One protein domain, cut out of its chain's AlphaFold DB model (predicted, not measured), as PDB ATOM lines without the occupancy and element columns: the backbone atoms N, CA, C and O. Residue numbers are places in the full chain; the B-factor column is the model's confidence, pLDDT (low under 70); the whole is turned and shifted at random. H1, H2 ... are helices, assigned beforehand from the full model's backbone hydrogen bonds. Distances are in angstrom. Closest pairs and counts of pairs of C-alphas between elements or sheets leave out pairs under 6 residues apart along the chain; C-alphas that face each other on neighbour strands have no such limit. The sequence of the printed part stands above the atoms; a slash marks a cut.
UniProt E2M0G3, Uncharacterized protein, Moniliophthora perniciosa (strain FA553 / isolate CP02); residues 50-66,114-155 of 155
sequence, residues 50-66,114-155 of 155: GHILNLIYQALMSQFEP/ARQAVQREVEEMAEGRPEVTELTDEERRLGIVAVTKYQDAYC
ATOM      1  N   GLY A  50     100.511 118.762 144.916       81.69
ATOM      2  CA  GLY A  50     100.390 119.843 143.934       81.69
ATOM      3  C   GLY A  50     100.880 121.189 144.470       81.69
ATOM      4  O   GLY A  50     101.519 121.949 143.750       81.69
ATOM      5  N   HIS A  51     100.658 121.454 145.758       77.44
ATOM      6  CA  HIS A  51     101.154 122.667 146.392       77.44
ATOM      7  C   HIS A  51     102.685 122.647 146.537       77.44
ATOM      8  O   HIS A  51     103.337 123.641 146.234       77.44
ATOM      9  N   ILE A  52     103.270 121.498 146.894       83.94
ATOM     10  CA  ILE A  52     104.733 121.324 146.941       83.94
ATOM     11  C   ILE A  52     105.359 121.604 145.569       83.94
ATOM     12  O   ILE A  52     106.361 122.309 145.484       83.94
ATOM     13  N   LEU A  53     104.761 121.096 144.487       86.31
ATOM     14  CA  LEU A  53     105.250 121.365 143.132       86.31
ATOM     15  C   LEU A  53     105.197 122.853 142.774       86.31
ATOM     16  O   LEU A  53     106.128 123.362 142.158       86.31
ATOM     17  N   ASN A  54     104.141 123.555 143.183       83.44
ATOM     18  CA  ASN A  54     104.019 124.989 142.945       83.44
ATOM     19  C   ASN A  54     105.077 125.797 143.717       83.44
ATOM     20  O   ASN A  54     105.659 126.721 143.156       83.44
ATOM     21  N   LEU A  55     105.377 125.415 144.965       84.12
ATOM     22  CA  LEU A  55     106.470 126.012 145.741       84.12
ATOM     23  C   LEU A  55     107.826 125.797 145.054       84.12
ATOM     24  O   LEU A  55     108.597 126.743 144.910       84.12
ATOM     25  N   ILE A  56     108.099 124.575 144.580       86.44
ATOM     26  CA  ILE A  56     109.336 124.256 143.848       86.44
ATOM     27  C   ILE A  56     109.445 125.108 142.582       86.44
ATOM     28  O   ILE A  56     110.491 125.695 142.324       86.44
ATOM     29  N   TYR A  57     108.367 125.194 141.803       86.50
ATOM     30  CA  TYR A  57     108.340 125.985 140.579       86.50
ATOM     31  C   TYR A  57     108.634 127.468 140.850       86.50
ATOM     32  O   TYR A  57     109.527 128.035 140.223       86.50
ATOM     33  N   GLN A  58     107.943 128.076 141.818       83.31
ATOM     34  CA  GLN A  58     108.124 129.492 142.150       83.31
ATOM     35  C   GLN A  58     109.529 129.782 142.695       83.31
ATOM     36  O   GLN A  58     110.122 130.792 142.332       83.31
ATOM     37  N   ALA A  59     110.103 128.878 143.497       83.69
ATOM     38  CA  ALA A  59     111.472 129.013 143.998       83.69
ATOM     39  C   ALA A  59     112.541 128.912 142.897       83.69
ATOM     40  O   ALA A  59     113.594 129.544 142.989       83.69
ATOM     41  N   LEU A  60     112.293 128.111 141.859       85.69
ATOM     42  CA  LEU A  60     113.192 128.022 140.711       85.69
ATOM     43  C   LEU A  60     113.064 129.246 139.803       85.69
ATOM     44  O   LEU A  60     114.076 129.755 139.336       85.69
ATOM     45  N   MET A  61     111.846 129.736 139.565       82.12
ATOM     46  CA  MET A  61     111.620 130.861 138.655       82.12
ATOM     47  C   MET A  61     112.019 132.214 139.254       82.12
ATOM     48  O   MET A  61     112.616 133.025 138.548       82.12
ATOM     49  N   SER A  62     111.793 132.446 140.552       78.94
ATOM     50  CA  SER A  62     112.117 133.720 141.220       78.94
ATOM     51  C   SER A  62     113.602 134.099 141.140       78.94
ATOM     52  O   SER A  62     113.967 135.276 141.160       78.94
ATOM     53  N   GLN A  63     114.480 133.107 140.994       79.44
ATOM     54  CA  GLN A  63     115.915 133.308 140.813       79.44
ATOM     55  C   GLN A  63     116.265 133.978 139.479       79.44
ATOM     56  O   GLN A  63     117.251 134.718 139.398       79.44
ATOM     57  N   PHE A  64     115.444 133.756 138.454       81.06
ATOM     58  CA  PHE A  64     115.648 134.260 137.097       81.06
ATOM     59  C   PHE A  64     114.775 135.468 136.773       81.06
ATOM     60  O   PHE A  64     115.019 136.142 135.777       81.06
ATOM     61  N   GLU A  65     113.803 135.795 137.622       72.44
ATOM     62  CA  GLU A  65     113.049 137.030 137.470       72.44
ATOM     63  C   GLU A  65     113.983 138.244 137.638       72.44
ATOM     64  O   GLU A  65     114.818 138.284 138.560       72.44
ATOM     65  N   PRO A  66     113.902 139.243 136.739       62.81
ATOM     66  CA  PRO A  66     114.677 140.464 136.876       62.81
ATOM     67  C   PRO A  66     114.268 141.153 138.179       62.81
ATOM     68  O   PRO A  66     113.113 141.545 138.366       62.81
ATOM     69  N   ALA A 114      96.725 133.321 146.052       72.06
ATOM     70  CA  ALA A 114      97.475 132.071 146.118       72.06
ATOM     71  C   ALA A 114      98.933 132.237 145.649       72.06
ATOM     72  O   ALA A 114      99.845 131.752 146.319       72.06
ATOM     73  N   ARG A 115      99.178 132.961 144.546       76.25
ATOM     74  CA  ARG A 115     100.544 133.277 144.080       76.25
ATOM     75  C   ARG A 115     101.322 134.088 145.116       76.25
ATOM     76  O   ARG A 115     102.466 133.754 145.406       76.25
ATOM     77  N   GLN A 116     100.701 135.108 145.706       79.25
ATOM     78  CA  GLN A 116     101.325 135.947 146.732       79.25
ATOM     79  C   GLN A 116     101.628 135.179 148.024       79.25
ATOM     80  O   GLN A 116     102.636 135.453 148.674       79.25
ATOM     81  N   ALA A 117     100.763 134.242 148.421       76.94
ATOM     82  CA  ALA A 117     101.009 133.383 149.576       76.94
ATOM     83  C   ALA A 117     102.225 132.479 149.337       76.94
ATOM     84  O   ALA A 117     103.129 132.434 150.164       76.94
ATOM     85  N   VAL A 118     102.288 131.844 148.164       79.94
ATOM     86  CA  VAL A 118     103.413 130.989 147.763       79.94
ATOM     87  C   VAL A 118     104.715 131.779 147.692       79.94
ATOM     88  O   VAL A 118     105.738 131.313 148.181       79.94
ATOM     89  N   GLN A 119     104.680 132.985 147.125       81.12
ATOM     90  CA  GLN A 119     105.855 133.848 147.045       81.12
ATOM     91  C   GLN A 119     106.402 134.189 148.438       81.12
ATOM     92  O   GLN A 119     107.598 134.042 148.676       81.12
ATOM     93  N   ARG A 120     105.525 134.562 149.381       82.44
ATOM     94  CA  ARG A 120     105.918 134.827 150.774       82.44
ATOM     95  C   ARG A 120     106.549 133.614 151.451       82.44
ATOM     96  O   ARG A 120     107.541 133.768 152.150       82.44
ATOM     97  N   GLU A 121     105.997 132.422 151.237       82.94
ATOM     98  CA  GLU A 121     106.563 131.190 151.799       82.94
ATOM     99  C   GLU A 121     107.957 130.882 151.239       82.94
ATOM    100  O   GLU A 121     108.853 130.483 151.981       82.94
ATOM    101  N   VAL A 122     108.158 131.073 149.933       83.50
ATOM    102  CA  VAL A 122     109.466 130.887 149.290       83.50
ATOM    103  C   VAL A 122     110.492 131.878 149.846       83.50
ATOM    104  O   VAL A 122     111.618 131.483 150.138       83.50
ATOM    105  N   GLU A 123     110.104 133.141 150.033       83.94
ATOM    106  CA  GLU A 123     110.960 134.180 150.618       83.94
ATOM    107  C   GLU A 123     111.339 133.867 152.071       83.94
ATOM    108  O   GLU A 123     112.517 133.935 152.418       83.94
ATOM    109  N   GLU A 124     110.375 133.454 152.901       84.25
ATOM    110  CA  GLU A 124     110.619 133.039 154.290       84.25
ATOM    111  C   GLU A 124     111.583 131.845 154.360       84.25
ATOM    112  O   GLU A 124     112.514 131.829 155.162       84.25
ATOM    113  N   MET A 125     111.417 130.849 153.482       81.31
ATOM    114  CA  MET A 125     112.312 129.686 153.427       81.31
ATOM    115  C   MET A 125     113.729 130.027 152.944       81.31
ATOM    116  O   MET A 125     114.680 129.317 153.288       81.31
ATOM    117  N   ALA A 126     113.870 131.078 152.139       83.75
ATOM    118  CA  ALA A 126     115.148 131.557 151.627       83.75
ATOM    119  C   ALA A 126     115.886 132.475 152.622       83.75
ATOM    120  O   ALA A 126     117.091 132.706 152.472       83.75
ATOM    121  N   GLU A 127     115.200 132.981 153.653       83.19
ATOM    122  CA  GLU A 127     115.783 133.874 154.648       83.19
ATOM    123  C   GLU A 127     116.958 133.200 155.384       83.19
ATOM    124  O   GLU A 127     116.852 132.106 155.943       83.19
ATOM    125  N   GLY A 128     118.125 133.850 155.359       79.94
ATOM    126  CA  GLY A 128     119.344 133.342 155.997       79.94
ATOM    127  C   GLY A 128     120.073 132.224 155.239       79.94
ATOM    128  O   GLY A 128     120.992 131.635 155.810       79.94
ATOM    129  N   ARG A 129     119.699 131.936 153.981       83.56
ATOM    130  CA  ARG A 129     120.342 130.926 153.117       83.56
ATOM    131  C   ARG A 129     120.910 131.555 151.835       83.56
ATOM    132  O   ARG A 129     120.227 131.569 150.802       83.56
ATOM    133  N   PRO A 130     122.141 132.102 151.870       77.56
ATOM    134  CA  PRO A 130     122.750 132.737 150.701       77.56
ATOM    135  C   PRO A 130     122.896 131.770 149.517       77.56
ATOM    136  O   PRO A 130     122.692 132.164 148.377       77.56
ATOM    137  N   GLU A 131     123.106 130.476 149.771       78.38
ATOM    138  CA  GLU A 131     123.239 129.438 148.741       78.38
ATOM    139  C   GLU A 131     121.980 129.214 147.880       78.38
ATOM    140  O   GLU A 131     122.054 128.543 146.854       78.38
ATOM    141  N   VAL A 132     120.827 129.754 148.293       74.88
ATOM    142  CA  VAL A 132     119.549 129.674 147.560       74.88
ATOM    143  C   VAL A 132     119.166 131.025 146.935       74.88
ATOM    144  O   VAL A 132     118.249 131.094 146.121       74.88
ATOM    145  N   THR A 133     119.850 132.113 147.303       70.38
ATOM    146  CA  THR A 133     119.478 133.490 146.917       70.38
ATOM    147  C   THR A 133     120.534 134.205 146.077       70.38
ATOM    148  O   THR A 133     120.196 135.114 145.309       70.38
ATOM    149  N   GLU A 134     121.797 133.803 146.201       79.69
ATOM    150  CA  GLU A 134     122.940 134.390 145.513       79.69
ATOM    151  C   GLU A 134     123.356 133.495 144.339       79.69
ATOM    152  O   GLU A 134     124.012 132.470 144.507       79.69
ATOM    153  N   LEU A 135     122.956 133.898 143.133       79.94
ATOM    154  CA  LEU A 135     123.507 133.394 141.876       79.94
ATOM    155  C   LEU A 135     124.578 134.362 141.383       79.94
ATOM    156  O   LEU A 135     124.444 135.573 141.572       79.94
ATOM    157  N   THR A 136     125.602 133.849 140.704       83.62
ATOM    158  CA  THR A 136     126.532 134.717 139.975       83.62
ATOM    159  C   THR A 136     125.819 135.411 138.812       83.62
ATOM    160  O   THR A 136     124.832 134.902 138.269       83.62
ATOM    161  N   ASP A 137     126.331 136.568 138.391       81.69
ATOM    162  CA  ASP A 137     125.731 137.338 137.295       81.69
ATOM    163  C   ASP A 137     125.674 136.537 135.985       81.69
ATOM    164  O   ASP A 137     124.689 136.615 135.246       81.69
ATOM    165  N   GLU A 138     126.677 135.692 135.728       83.81
ATOM    166  CA  GLU A 138     126.694 134.825 134.548       83.81
ATOM    167  C   GLU A 138     125.646 133.704 134.638       83.81
ATOM    168  O   GLU A 138     124.962 133.419 133.653       83.81
ATOM    169  N   GLU A 139     125.442 133.102 135.815       83.88
ATOM    170  CA  GLU A 139     124.388 132.098 136.021       83.88
ATOM    171  C   GLU A 139     122.991 132.703 135.854       83.88
ATOM    172  O   GLU A 139     122.132 132.122 135.181       83.88
ATOM    173  N   ARG A 140     122.772 133.904 136.406       83.56
ATOM    174  CA  ARG A 140     121.522 134.654 136.235       83.56
ATOM    175  C   ARG A 140     121.273 134.966 134.760       83.56
ATOM    176  O   ARG A 140     120.162 134.755 134.274       83.56
ATOM    177  N   ARG A 141     122.297 135.421 134.036       84.06
ATOM    178  CA  ARG A 141     122.192 135.751 132.611       84.06
ATOM    179  C   ARG A 141     121.824 134.543 131.759       84.06
ATOM    180  O   ARG A 141     120.915 134.628 130.934       84.06
ATOM    181  N   LEU A 142     122.510 133.419 131.962       83.88
ATOM    182  CA  LEU A 142     122.229 132.176 131.243       83.88
ATOM    183  C   LEU A 142     120.797 131.692 131.497       83.88
ATOM    184  O   LEU A 142     120.118 131.265 130.562       83.88
ATOM    185  N   GLY A 143     120.325 131.804 132.740       82.69
ATOM    186  CA  GLY A 143     118.959 131.448 133.111       82.69
ATOM    187  C   GLY A 143     117.898 132.332 132.456       82.69
ATOM    188  O   GLY A 143     116.955 131.804 131.872       82.69
ATOM    189  N   ILE A 144     118.082 133.658 132.459       83.25
ATOM    190  CA  ILE A 144     117.157 134.601 131.803       83.25
ATOM    191  C   ILE A 144     117.026 134.281 130.310       83.25
ATOM    192  O   ILE A 144     115.913 134.155 129.804       83.25
ATOM    193  N   VAL A 145     118.149 134.074 129.613       83.50
ATOM    194  CA  VAL A 145     118.159 133.733 128.178       83.50
ATOM    195  C   VAL A 145     117.462 132.398 127.896       83.50
ATOM    196  O   VAL A 145     116.869 132.216 126.832       83.50
ATOM    197  N   ALA A 146     117.549 131.434 128.814       80.56
ATOM    198  CA  ALA A 146     116.867 130.154 128.670       80.56
ATOM    199  C   ALA A 146     115.344 130.288 128.848       80.56
ATOM    200  O   ALA A 146     114.591 129.684 128.085       80.56
ATOM    201  N   VAL A 147     114.897 131.093 129.820       78.06
ATOM    202  CA  VAL A 147     113.471 131.335 130.091       78.06
ATOM    203  C   VAL A 147     112.807 132.094 128.943       78.06
ATOM    204  O   VAL A 147     111.749 131.671 128.481       78.06
ATOM    205  N   THR A 148     113.442 133.151 128.427       77.06
ATOM    206  CA  THR A 148     112.888 133.941 127.313       77.06
ATOM    207  C   THR A 148     112.728 133.102 126.049       77.06
ATOM    208  O   THR A 148     111.644 133.041 125.481       77.06
ATOM    209  N   LYS A 149     113.752 132.323 125.676       78.19
ATOM    210  CA  LYS A 149     113.665 131.401 124.529       78.19
ATOM    211  C   LYS A 149     112.580 130.339 124.678       78.19
ATOM    212  O   LYS A 149     112.044 129.878 123.675       78.19
ATOM    213  N   TYR A 150     112.306 129.894 125.904       73.31
ATOM    214  CA  TYR A 150     111.218 128.955 126.155       73.31
ATOM    215  C   TYR A 150     109.859 129.630 125.944       73.31
ATOM    216  O   TYR A 150     108.992 129.038 125.318       73.31
ATOM    217  N   GLN A 151     109.672 130.864 126.408       70.12
ATOM    218  CA  GLN A 151     108.423 131.607 126.202       70.12
ATOM    219  C   GLN A 151     108.176 131.909 124.716       70.12
ATOM    220  O   GLN A 151     107.084 131.641 124.226       70.12
ATOM    221  N   ASP A 152     109.210 132.323 123.979       72.44
ATOM    222  CA  ASP A 152     109.129 132.588 122.535       72.44
ATOM    223  C   ASP A 152     108.818 131.332 121.699       72.44
ATOM    224  O   ASP A 152     108.321 131.429 120.582       72.44
ATOM    225  N   ALA A 153     109.141 130.136 122.203       70.38
ATOM    226  CA  ALA A 153     108.934 128.879 121.481       70.38
ATOM    227  C   ALA A 153     107.512 128.306 121.619       70.38
ATOM    228  O   ALA A 153     107.170 127.364 120.900       70.38
ATOM    229  N   TYR A 154     106.714 128.820 122.560       58.09
ATOM    230  CA  TYR A 154     105.382 128.302 122.889       58.09
ATOM    231  C   TYR A 154     104.268 129.367 122.814       58.09
ATOM    232  O   TYR A 154     103.141 129.070 123.219       58.09
ATOM    233  N   CYS A 155     104.563 130.545 122.257       45.06
ATOM    234  CA  CYS A 155     103.605 131.553 121.788       45.06
ATOM    235  C   CYS A 155     103.593 131.581 120.252       45.06
ATOM    236  O   CYS A 155     102.500 131.798 119.682       45.06
TER     237      CYS A 155
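Overview. This is residues 50 to 66 and 114 to 155 of the 155 residues of an uncharacterized protein of Moniliophthora perniciosa (strain FA553 / isolate CP02) (UniProt E2M0G3). The domain is an open arch of helices: H2 makes one leg, the short H3 and the stretches beside it span the top, and the long H4 makes the other leg and runs back past the gap. H1 crosses H2 steeply and packs on it, and residues 62 to 66 run from its end towards H4, while residues 148 to 155 stick out at the foot of the H4 leg. The printed part has 59 residues with four named helices in the order H1, H2, H3, H4 and no named strand; its class is all helix. It is only just loose, close to compact, with a radius of gyration of the C-alphas of 12.7 A and spans of 31 by 27 by 16 A.

Along the chain. H1 takes residues 50 to 61, beginning at C-alpha 50 at (100.390, 119.843, 143.934), and is 16.6 A long from first to last C-alpha. Beyond the cut, H2 takes residues 114 to 126 over 18.5 A, with C-alpha 114 at (97.475, 132.071, 146.118). H3 is a helix of four residues, 130 to 133, and measures 5.1 A. H4, residues 137 to 152, is the longest helix by residues; it measures 22.7 A and ends at C-alpha 152 at (109.129, 132.588, 122.535).

Arrangement. H1 and H2 touch, H1 with residues 54 to 59 alone and H2 with residues 118 to 122 alone. Their closest C-alphas, those of Ala 59 and Val 122, are 6.0 A apart. Their lines stand at a steep tilt of 65 degrees, and they run the same way. H2 and H3 are close but not clearly touching, with the C-alphas of Ala 126 and Val 132 closest at 6.3 A. H4 is apart from H1, H2 and H3, and H1 is also apart from H3. In H1, H2 and H4 every O i to N i+4 pair is within hydrogen-bond range; H3 is too short for such a pair, and its one O i to N i+3 pair is within range.

Size, cuts and confidence. The two C-alphas farthest apart, those of Gly 128 and Cys 155, are 37.7 A from each other. Residues 67 to 113 are not printed, and C-alphas 66 and 114 are 21.3 A apart across this cut, which lies in the link from H1 to H2. The links from H2 to H3 and from H3 to H4 are tight, with three residues each. Residues 148 to 155, of which 148 to 152 belong to H4, stand free. The mean pLDDT of the printed part is 79.2, and residues 66, 154 and 155 are under 70.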